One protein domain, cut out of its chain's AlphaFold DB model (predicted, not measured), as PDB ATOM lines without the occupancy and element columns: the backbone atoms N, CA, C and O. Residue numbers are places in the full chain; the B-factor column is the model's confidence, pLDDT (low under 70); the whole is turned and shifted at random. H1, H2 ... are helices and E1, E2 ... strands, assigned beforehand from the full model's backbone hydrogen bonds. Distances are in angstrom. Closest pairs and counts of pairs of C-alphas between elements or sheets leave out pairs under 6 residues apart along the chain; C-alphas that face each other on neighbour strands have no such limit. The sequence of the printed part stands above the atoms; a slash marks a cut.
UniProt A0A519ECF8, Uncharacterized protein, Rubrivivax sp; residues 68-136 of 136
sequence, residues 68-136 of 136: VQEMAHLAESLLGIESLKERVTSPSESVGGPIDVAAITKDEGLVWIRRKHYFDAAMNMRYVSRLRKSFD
ATOM      1  N   VAL A  68     153.458 188.872 233.403       92.06
ATOM      2  CA  VAL A  68     154.575 188.079 232.858       92.06
ATOM      3  C   VAL A  68     154.805 186.789 233.663       92.06
ATOM      4  O   VAL A  68     155.074 185.738 233.083       92.06
ATOM      5  N   GLN A  69     154.645 186.836 234.991       92.31
ATOM      6  CA  GLN A  69     154.769 185.654 235.853       92.31
ATOM      7  C   GLN A  69     153.639 184.645 235.629       92.31
ATOM      8  O   GLN A  69     153.896 183.449 235.496       92.31
ATOM      9  N   GLU A  70     152.392 185.106 235.553       94.06
ATOM     10  CA  GLU A  70     151.243 184.223 235.327       94.06
ATOM     11  C   GLU A  70     151.296 183.572 233.944       94.06
ATOM     12  O   GLU A  70     151.031 182.378 233.810       94.06
ATOM     13  N   MET A  71     151.714 184.325 232.923       93.69
ATOM     14  CA  MET A  71     151.913 183.798 231.575       93.69
ATOM     15  C   MET A  71     152.977 182.693 231.552       93.69
ATOM     16  O   MET A  71     152.788 181.663 230.905       93.69
ATOM     17  N   ALA A  72     154.066 182.867 232.303       93.19
ATOM     18  CA  ALA A  72     155.103 181.854 232.440       93.19
ATOM     19  C   ALA A  72     154.595 180.577 233.133       93.19
ATOM     20  O   ALA A  72     154.892 179.473 232.676       93.19
ATOM     21  N   HIS A  73     153.789 180.710 234.190       92.25
ATOM     22  CA  HIS A  73     153.153 179.565 234.853       92.25
ATOM     23  C   HIS A  73     152.162 178.832 233.951       92.25
ATOM     24  O   HIS A  73     152.098 177.599 233.968       92.25
ATOM     25  N   LEU A  74     151.400 179.572 233.146       93.12
ATOM     26  CA  LEU A  74     150.486 178.979 232.180       93.12
ATOM     27  C   LEU A  74     151.249 178.187 231.113       93.12
ATOM     28  O   LEU A  74     150.891 177.045 230.834       93.12
ATOM     29  N   ALA A  75     152.315 178.764 230.553       91.38
ATOM     30  CA  ALA A  75     153.146 178.105 229.549       91.38
ATOM     31  C   ALA A  75     153.739 176.786 230.070       91.38
ATOM     32  O   ALA A  75     153.661 175.754 229.402       91.38
ATOM     33  N   GLU A  76     154.266 176.796 231.293       91.56
ATOM     34  CA  GLU A  76     154.768 175.593 231.955       91.56
ATOM     35  C   GLU A  76     153.668 174.547 232.175       91.56
ATOM     36  O   GLU A  76     153.879 173.363 231.920       91.56
ATOM     37  N   SER A  77     152.478 174.973 232.604       92.25
ATOM     38  CA  SER A  77     151.348 174.070 232.844       92.25
ATOM     39  C   SER A  77     150.881 173.391 231.554       92.25
ATOM     40  O   SER A  77     150.625 172.189 231.555       92.25
ATOM     41  N   LEU A  78     150.819 174.127 230.439       91.44
ATOM     42  CA  LEU A  78     150.458 173.584 229.124       91.44
ATOM     43  C   LEU A  78     151.458 172.522 228.651       91.44
ATOM     44  O   LEU A  78     151.054 171.443 228.221       91.44
ATOM     45  N   LEU A  79     152.755 172.802 228.782       89.19
ATOM     46  CA  LEU A  79     153.806 171.837 228.455       89.19
ATOM     47  C   LEU A  79     153.795 170.636 229.408       89.19
ATOM     48  O   LEU A  79     154.047 169.513 228.978       89.19
ATOM     49  N   GLY A  80     153.445 170.843 230.678       89.25
ATOM     50  CA  GLY A  80     153.238 169.765 231.642       89.25
ATOM     51  C   GLY A  80     152.085 168.838 231.249       89.25
ATOM     52  O   GLY A  80     152.222 167.618 231.338       89.25
ATOM     53  N   ILE A  81     150.971 169.398 230.765       90.06
ATOM     54  CA  ILE A  81     149.828 168.623 230.257       90.06
ATOM     55  C   ILE A  81     150.225 167.841 229.005       90.06
ATOM     56  O   ILE A  81     149.899 166.660 228.909       90.06
ATOM     57  N   GLU A  82     150.947 168.460 228.069       87.88
ATOM     58  CA  GLU A  82     151.392 167.767 226.856       87.88
ATOM     59  C   GLU A  82     152.384 166.644 227.185       87.88
ATOM     60  O   GLU A  82     152.220 165.524 226.712       87.88
ATOM     61  N   SER A  83     153.346 166.891 228.078       86.88
ATOM     62  CA  SER A  83     154.280 165.857 228.538       86.88
ATOM     63  C   SER A  83     153.555 164.694 229.227       86.88
ATOM     64  O   SER A  83     153.878 163.525 229.002       86.88
ATOM     65  N   LEU A  84     152.524 164.986 230.031       87.00
ATOM     66  CA  LEU A  84     151.681 163.956 230.634       87.00
ATOM     67  C   LEU A  84     150.913 163.166 229.572       87.00
ATOM     68  O   LEU A  84     150.856 161.939 229.660       87.00
ATOM     69  N   LYS A  85     150.325 163.856 228.592       87.44
ATOM     70  CA  LYS A  85     149.588 163.239 227.490       87.44
ATOM     71  C   LYS A  85     150.487 162.280 226.720       87.44
ATOM     72  O   LYS A  85     150.140 161.108 226.631       87.44
ATOM     73  N   GLU A  86     151.656 162.731 226.270       84.50
ATOM     74  CA  GLU A  86     152.642 161.896 225.572       84.50
ATOM     75  C   GLU A  86     152.994 160.652 226.399       84.50
ATOM     76  O   GLU A  86     152.918 159.525 225.912       84.50
ATOM     77  N   ARG A  87     153.256 160.818 227.701       82.62
ATOM     78  CA  ARG A  87     153.566 159.691 228.592       82.62
ATOM     79  C   ARG A  87     152.435 158.658 228.704       82.62
ATOM     80  O   ARG A  87     152.717 157.493 228.969       82.62
ATOM     81  N   VAL A  88     151.175 159.073 228.555       85.50
ATOM     82  CA  VAL A  88     149.994 158.208 228.723       85.50
ATOM     83  C   VAL A  88     149.505 157.613 227.397       85.50
ATOM     84  O   VAL A  88     149.023 156.483 227.396       85.50
ATOM     85  N   THR A  89     149.607 158.333 226.276       82.31
ATOM     86  CA  THR A  89     148.997 157.915 225.001       82.31
ATOM     87  C   THR A  89     149.959 157.230 224.037       82.31
ATOM     88  O   THR A  89     149.533 156.332 223.314       82.31
ATOM     89  N   SER A  90     151.228 157.643 223.961       68.44
ATOM     90  CA  SER A  90     152.230 157.064 223.046       68.44
ATOM     91  C   SER A  90     153.635 157.548 223.423       68.44
ATOM     92  O   SER A  90     153.855 158.754 223.442       68.44
ATOM     93  N   PRO A  91     154.618 156.661 223.666       61.38
ATOM     94  CA  PRO A  91     155.928 157.037 224.188       61.38
ATOM     95  C   PRO A  91     156.840 157.567 223.071       61.38
ATOM     96  O   PRO A  91     157.893 157.003 222.794       61.38
ATOM     97  N   SER A  92     156.435 158.641 222.391       65.06
ATOM     98  CA  SER A  92     157.333 159.351 221.477       65.06
ATOM     99  C   SER A  92     158.383 160.172 222.240       65.06
ATOM    100  O   SER A  92     159.323 160.648 221.609       65.06
ATOM    101  N   GLU A  93     158.206 160.370 223.559       65.69
ATOM    102  CA  GLU A  93     159.043 161.205 224.446       65.69
ATOM    103  C   GLU A  93     159.432 162.559 223.817       65.69
ATOM    104  O   GLU A  93     160.507 163.099 224.066       65.69
ATOM    105  N   SER A  94     158.545 163.122 222.989       72.31
ATOM    106  CA  SER A  94     158.813 164.342 222.219       72.31
ATOM    107  C   SER A  94     158.955 165.572 223.121       72.31
ATOM    108  O   SER A  94     159.714 166.495 222.820       72.31
ATOM    109  N   VAL A  95     158.261 165.555 224.264       69.56
ATOM    110  CA  VAL A  95     158.322 166.582 225.302       69.56
ATOM    111  C   VAL A  95     158.447 165.899 226.668       69.56
ATOM    112  O   VAL A  95     157.516 165.248 227.147       69.56
ATOM    113  N   GLY A  96     159.607 166.037 227.313       68.50
ATOM    114  CA  GLY A  96     159.894 165.390 228.594       68.50
ATOM    115  C   GLY A  96     160.932 166.129 229.437       68.50
ATOM    116  O   GLY A  96     161.787 166.847 228.924       68.50
ATOM    117  N   GLY A  97     160.864 165.920 230.754       77.19
ATOM    118  CA  GLY A  97     161.797 166.494 231.723       77.19
ATOM    119  C   GLY A  97     161.374 167.860 232.286       77.19
ATOM    120  O   GLY A  97     160.246 168.301 232.081       77.19
ATOM    121  N   PRO A  98     162.249 168.511 233.076       81.94
ATOM    122  CA  PRO A  98     161.960 169.818 233.666       81.94
ATOM    123  C   PRO A  98     161.846 170.907 232.599       81.94
ATOM    124  O   PRO A  98     162.655 170.952 231.676       81.94
ATOM    125  N   ILE A  99     160.853 171.780 232.757       87.62
ATOM    126  CA  ILE A  99     160.539 172.849 231.810       87.62
ATOM    127  C   ILE A  99     161.232 174.136 232.263       87.62
ATOM    128  O   ILE A  99     161.003 174.616 233.374       87.62
ATOM    129  N   ASP A 100     162.058 174.699 231.385       91.25
ATOM    130  CA  ASP A 100     162.671 176.011 231.582       91.25
ATOM    131  C   ASP A 100     161.815 177.083 230.903       91.25
ATOM    132  O   ASP A 100     161.389 176.926 229.759       91.25
ATOM    133  N   VAL A 101     161.579 178.191 231.601       93.25
ATOM    134  CA  VAL A 101     160.755 179.304 231.128       93.25
ATOM    135  C   VAL A 101     161.536 180.604 231.249       93.25
ATOM    136  O   VAL A 101     161.973 180.985 232.338       93.25
ATOM    137  N   ALA A 102     161.675 181.308 230.128       94.62
ATOM    138  CA  ALA A 102     162.204 182.663 230.072       94.62
ATOM    139  C   ALA A 102     161.144 183.626 229.538       94.62
ATOM    140  O   ALA A 102     160.374 183.274 228.645       94.62
ATOM    141  N   ALA A 103     161.145 184.847 230.058       94.62
ATOM    142  CA  ALA A 103     160.439 185.968 229.464       94.62
ATOM    143  C   ALA A 103     161.441 186.934 228.839       94.62
ATOM    144  O   ALA A 103     162.551 187.110 229.339       94.62
ATOM    145  N   ILE A 104     161.033 187.557 227.737       95.19
ATOM    146  CA  ILE A 104     161.773 188.645 227.110       95.19
ATOM    147  C   ILE A 104     160.835 189.843 227.067       95.19
ATOM    148  O   ILE A 104     159.830 189.815 226.356       95.19
ATOM    149  N   THR A 105     161.154 190.880 227.833       93.19
ATOM    150  CA  THR A 105     160.401 192.139 227.839       93.19
ATOM    151  C   THR A 105     161.282 193.269 227.325       93.19
ATOM    152  O   THR A 105     162.511 193.168 227.300       93.19
ATOM    153  N   LYS A 106     160.659 194.362 226.877       94.06
ATOM    154  CA  LYS A 106     161.399 195.536 226.399       94.06
ATOM    155  C   LYS A 106     162.223 196.187 227.515       94.06
ATOM    156  O   LYS A 106     163.311 196.681 227.240       94.06
ATOM    157  N   ASP A 107     161.697 196.183 228.737       93.12
ATOM    158  CA  ASP A 107     162.284 196.897 229.871       93.12
ATOM    159  C   ASP A 107     163.362 196.074 230.595       93.12
ATOM    160  O   ASP A 107     164.345 196.639 231.068       93.12
ATOM    161  N   GLU A 108     163.216 194.746 230.650       92.38
ATOM    162  CA  GLU A 108     164.095 193.871 231.444       92.38
ATOM    163  C   GLU A 108     165.010 192.985 230.584       92.38
ATOM    164  O   GLU A 108     165.948 192.371 231.095       92.38
ATOM    165  N   GLY A 109     164.774 192.910 229.271       93.56
ATOM    166  CA  GLY A 109     165.487 191.987 228.395       93.56
ATOM    167  C   GLY A 109     165.122 190.531 228.690       93.56
ATOM    168  O   GLY A 109     163.986 190.229 229.055       93.56
ATOM    169  N   LEU A 110     166.065 189.606 228.482       95.38
ATOM    170  CA  LEU A 110     165.851 188.180 228.738       95.38
ATOM    171  C   LEU A 110     166.007 187.862 230.229       95.38
ATOM    172  O   LEU A 110     167.087 188.017 230.798       95.38
ATOM    173  N   VAL A 111     164.947 187.324 230.825       93.81
ATOM    174  CA  VAL A 111     164.892 186.912 232.227       93.81
ATOM    175  C   VAL A 111     164.430 185.461 232.314       93.81
ATOM    176  O   VAL A 111     163.375 185.098 231.799       93.81
ATOM    177  N   TRP A 112     165.201 184.618 232.999       93.69
ATOM    178  CA  TRP A 112     164.777 183.257 233.334       93.69
ATOM    179  C   TRP A 112     163.807 183.302 234.518       93.69
ATOM    180  O   TRP A 112     164.207 183.644 235.627       93.69
ATOM    181  N   ILE A 113     162.544 182.945 234.286       92.06
ATOM    182  CA  ILE A 113     161.499 182.888 235.321       92.06
ATOM    183  C   ILE A 113     161.554 181.550 236.053       92.06
ATOM    184  O   ILE A 113     161.449 181.496 237.277       92.06
ATOM    185  N   ARG A 114     161.753 180.460 235.306       87.88
ATOM    186  CA  ARG A 114     162.050 179.136 235.851       87.88
ATOM    187  C   ARG A 114     163.187 178.522 235.067       87.88
ATOM    188  O   ARG A 114     163.189 178.544 233.842       87.88
ATOM    189  N   ARG A 115     164.168 177.990 235.780       88.31
ATOM    190  CA  ARG A 115     165.297 177.307 235.169       88.31
ATOM    191  C   ARG A 115     165.722 176.149 236.044       88.31
ATOM    192  O   ARG A 115     165.930 176.305 237.247       88.31
ATOM    193  N   LYS A 116     165.900 174.989 235.432       84.12
ATOM    194  CA  LYS A 116     166.503 173.832 236.059       84.12
ATOM    195  C   LYS A 116     167.965 174.148 236.333       84.12
ATOM    196  O   LYS A 116     168.808 174.194 235.436       84.12
ATOM    197  N   HIS A 117     168.277 174.335 237.604       81.06
ATOM    198  CA  HIS A 117     169.655 174.378 238.059       81.06
ATOM    199  C   HIS A 117     170.147 172.957 238.345       81.06
ATOM    200  O   HIS A 117     169.385 172.107 238.802       81.06
ATOM    201  N   TYR A 118     171.432 172.696 238.081       81.31
ATOM    202  CA  TYR A 118     172.065 171.424 238.454       81.31
ATOM    203  C   TYR A 118     171.967 171.176 239.972       81.31
ATOM    204  O   TYR A 118     171.757 170.048 240.405       81.31
ATOM    205  N   PHE A 119     172.043 172.244 240.769       84.69
ATOM    206  CA  PHE A 119     171.729 172.252 242.195       84.69
ATOM    207  C   PHE A 119     171.200 173.627 242.610       84.69
ATOM    208  O   PHE A 119     171.491 174.633 241.963       84.69
ATOM    209  N   ASP A 120     170.471 173.678 243.723       84.25
ATOM    210  CA  ASP A 120     170.084 174.941 244.344       84.25
ATOM    211  C   ASP A 120     171.307 175.607 244.995       84.25
ATOM    212  O   ASP A 120     171.967 175.038 245.877       84.25
ATOM    213  N   ALA A 121     171.617 176.822 244.546       85.38
ATOM    214  CA  ALA A 121     172.716 177.620 245.068       85.38
ATOM    215  C   ALA A 121     172.519 177.984 246.551       85.38
ATOM    216  O   ALA A 121     173.508 178.050 247.286       85.38
ATOM    217  N   ALA A 122     171.273 178.151 247.010       86.12
ATOM    218  CA  ALA A 122     170.958 178.436 248.409       86.12
ATOM    219  C   ALA A 122     171.301 177.249 249.323       86.12
ATOM    220  O   ALA A 122     171.832 177.440 250.416       86.12
ATOM    221  N   MET A 123     171.107 176.015 248.843       88.31
ATOM    222  CA  MET A 123     171.525 174.802 249.560       88.31
ATOM    223  C   MET A 123     173.048 174.578 249.539       88.31
ATOM    224  O   MET A 123     173.579 173.823 250.350       88.31
ATOM    225  N   ASN A 124     173.777 175.244 248.639       89.88
ATOM    226  CA  ASN A 124     175.203 175.019 248.394       89.88
ATOM    227  C   ASN A 124     176.038 176.298 248.578       89.88
ATOM    228  O   ASN A 124     176.927 176.596 247.776       89.88
ATOM    229  N   MET A 125     175.809 177.038 249.670       87.94
ATOM    230  CA  MET A 125     176.453 178.341 249.929       87.94
ATOM    231  C   MET A 125     177.987 178.326 249.802       87.94
ATOM    232  O   MET A 125     178.581 179.275 249.294       87.94
ATOM    233  N   ARG A 126     178.653 177.228 250.198       88.94
ATOM    234  CA  ARG A 126     180.118 177.086 250.067       88.94
ATOM    235  C   ARG A 126     180.604 177.181 248.619       88.94
ATOM    236  O   ARG A 126     181.701 177.682 248.386       88.94
ATOM    237  N   TYR A 127     179.823 176.682 247.660       88.19
ATOM    238  CA  TYR A 127     180.146 176.788 246.240       88.19
ATOM    239  C   TYR A 127     180.076 178.250 245.778       88.19
ATOM    240  O   TYR A 127     181.039 178.749 245.196       88.19
ATOM    241  N   VAL A 128     178.999 178.959 246.134       86.00
ATOM    242  CA  VAL A 128     178.782 180.376 245.788       86.00
ATOM    243  C   VAL A 128     179.894 181.271 246.348       86.00
ATOM    244  O   VAL A 128     180.434 182.112 245.630       86.00
ATOM    245  N   SER A 129     180.299 181.054 247.605       86.88
ATOM    246  CA  SER A 129     181.366 181.835 248.247       86.88
ATOM    247  C   SER A 129     182.733 181.665 247.581       86.88
ATOM    248  O   SER A 129     183.529 182.601 247.584       86.88
ATOM    249  N   ARG A 130     183.028 180.488 247.011       88.12
ATOM    250  CA  ARG A 130     184.267 180.271 246.244       88.12
ATOM    251  C   ARG A 130     184.229 180.974 244.894       88.12
ATOM    252  O   ARG A 130     185.239 181.541 244.503       88.12
ATOM    253  N   LEU A 131     183.077 180.957 244.220       84.81
ATOM    254  CA  LEU A 131     182.917 181.598 242.916       84.81
ATOM    255  C   LEU A 131     183.178 183.109 243.012       84.81
ATOM    256  O   LEU A 131     183.967 183.637 242.237       84.81
ATOM    257  N   ARG A 132     182.591 183.779 244.017       78.81
ATOM    258  CA  ARG A 132     182.758 185.228 244.246       78.81
ATOM    259  C   ARG A 132     184.219 185.650 244.424       78.81
ATOM    260  O   ARG A 132     184.623 186.630 243.823       78.81
ATOM    261  N   LYS A 133     185.022 184.874 245.161       74.50
ATOM    262  CA  LYS A 133     186.451 185.169 245.384       74.50
ATOM    263  C   LYS A 133     187.329 185.081 244.133       74.50
ATOM    264  O   LYS A 133     188.471 185.504 244.200       74.50
ATOM    265  N   SER A 134     186.859 184.462 243.050       67.25
ATOM    266  CA  SER A 134     187.644 184.351 241.810       67.25
ATOM    267  C   SER A 134     187.450 185.529 240.851       67.25
ATOM    268  O   SER A 134     188.148 185.598 239.845       67.25
ATOM    269  N   PHE A 135     186.499 186.423 241.148       59.59
ATOM    270  CA  PHE A 135     186.171 187.596 240.332       59.59
ATOM    271  C   PHE A 135     186.571 188.930 240.991       59.59
ATOM    272  O   PHE A 135     186.308 189.974 240.399       59.59
ATOM    273  N   ASP A 136     187.197 188.873 242.172       49.09
ATOM    274  CA  ASP A 136     187.905 189.983 242.832       49.09
ATOM    275  C   ASP A 136     189.419 189.797 242.634       49.09
ATOM    276  O   ASP A 136     190.123 190.809 242.411       49.09
TER     277      ASP A 136
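What this domain is: This is residues 68 to 136 of the 136 residues of an uncharacterized protein of Rubrivivax sp (UniProt A0A519ECF8). A two-stranded hairpin, E1 and E2, has the first part of a long helix, H1, beside it; the rest of H1 runs past the hairpin's open end, and away from H1 a tail, residues 118 to 136 with short H2, sticks out. The printed part has 69 residues, in the order H1, E1, E2, H2, mixed helices and strands, with an antiparallel sheet. It is flat, 53 by 31 by 16 A, and only just extended, close to loose, with a radius of gyration of the C-alphas of 16.8 A.

How they stand to each other: E1, residues 101 to 105, and E2, residues 109 to 114, form a hairpin at 155 degrees; N 103 and O 111 are 2.8 A apart, within hydrogen-bond range. H1, residues 68 to 89, comes closest to E1 at the C-alphas of Ala 72 and Val 101, 6.3 A. H2, residues 125 to 132, is apart from H1 and E1. In H1 and H2 every O i to N i+4 pair is within hydrogen-bond range.

Where its parts are: H1 measures 31.7 A from C-alpha 68 at (154.575, 188.079, 232.858); E1 13.3 A; E2 15.2 A; H2 10.9 A, ending at C-alpha 132 (182.758, 185.228, 244.246).

The domain as a whole: The C-alphas of Thr 89 and Asp 136 are farthest apart, 53.5 A. The printed part has no cut. The link H1 to E1 is long. Residues 90 to 93, 95 to 96 and 134 to 136 have pLDDT under 70.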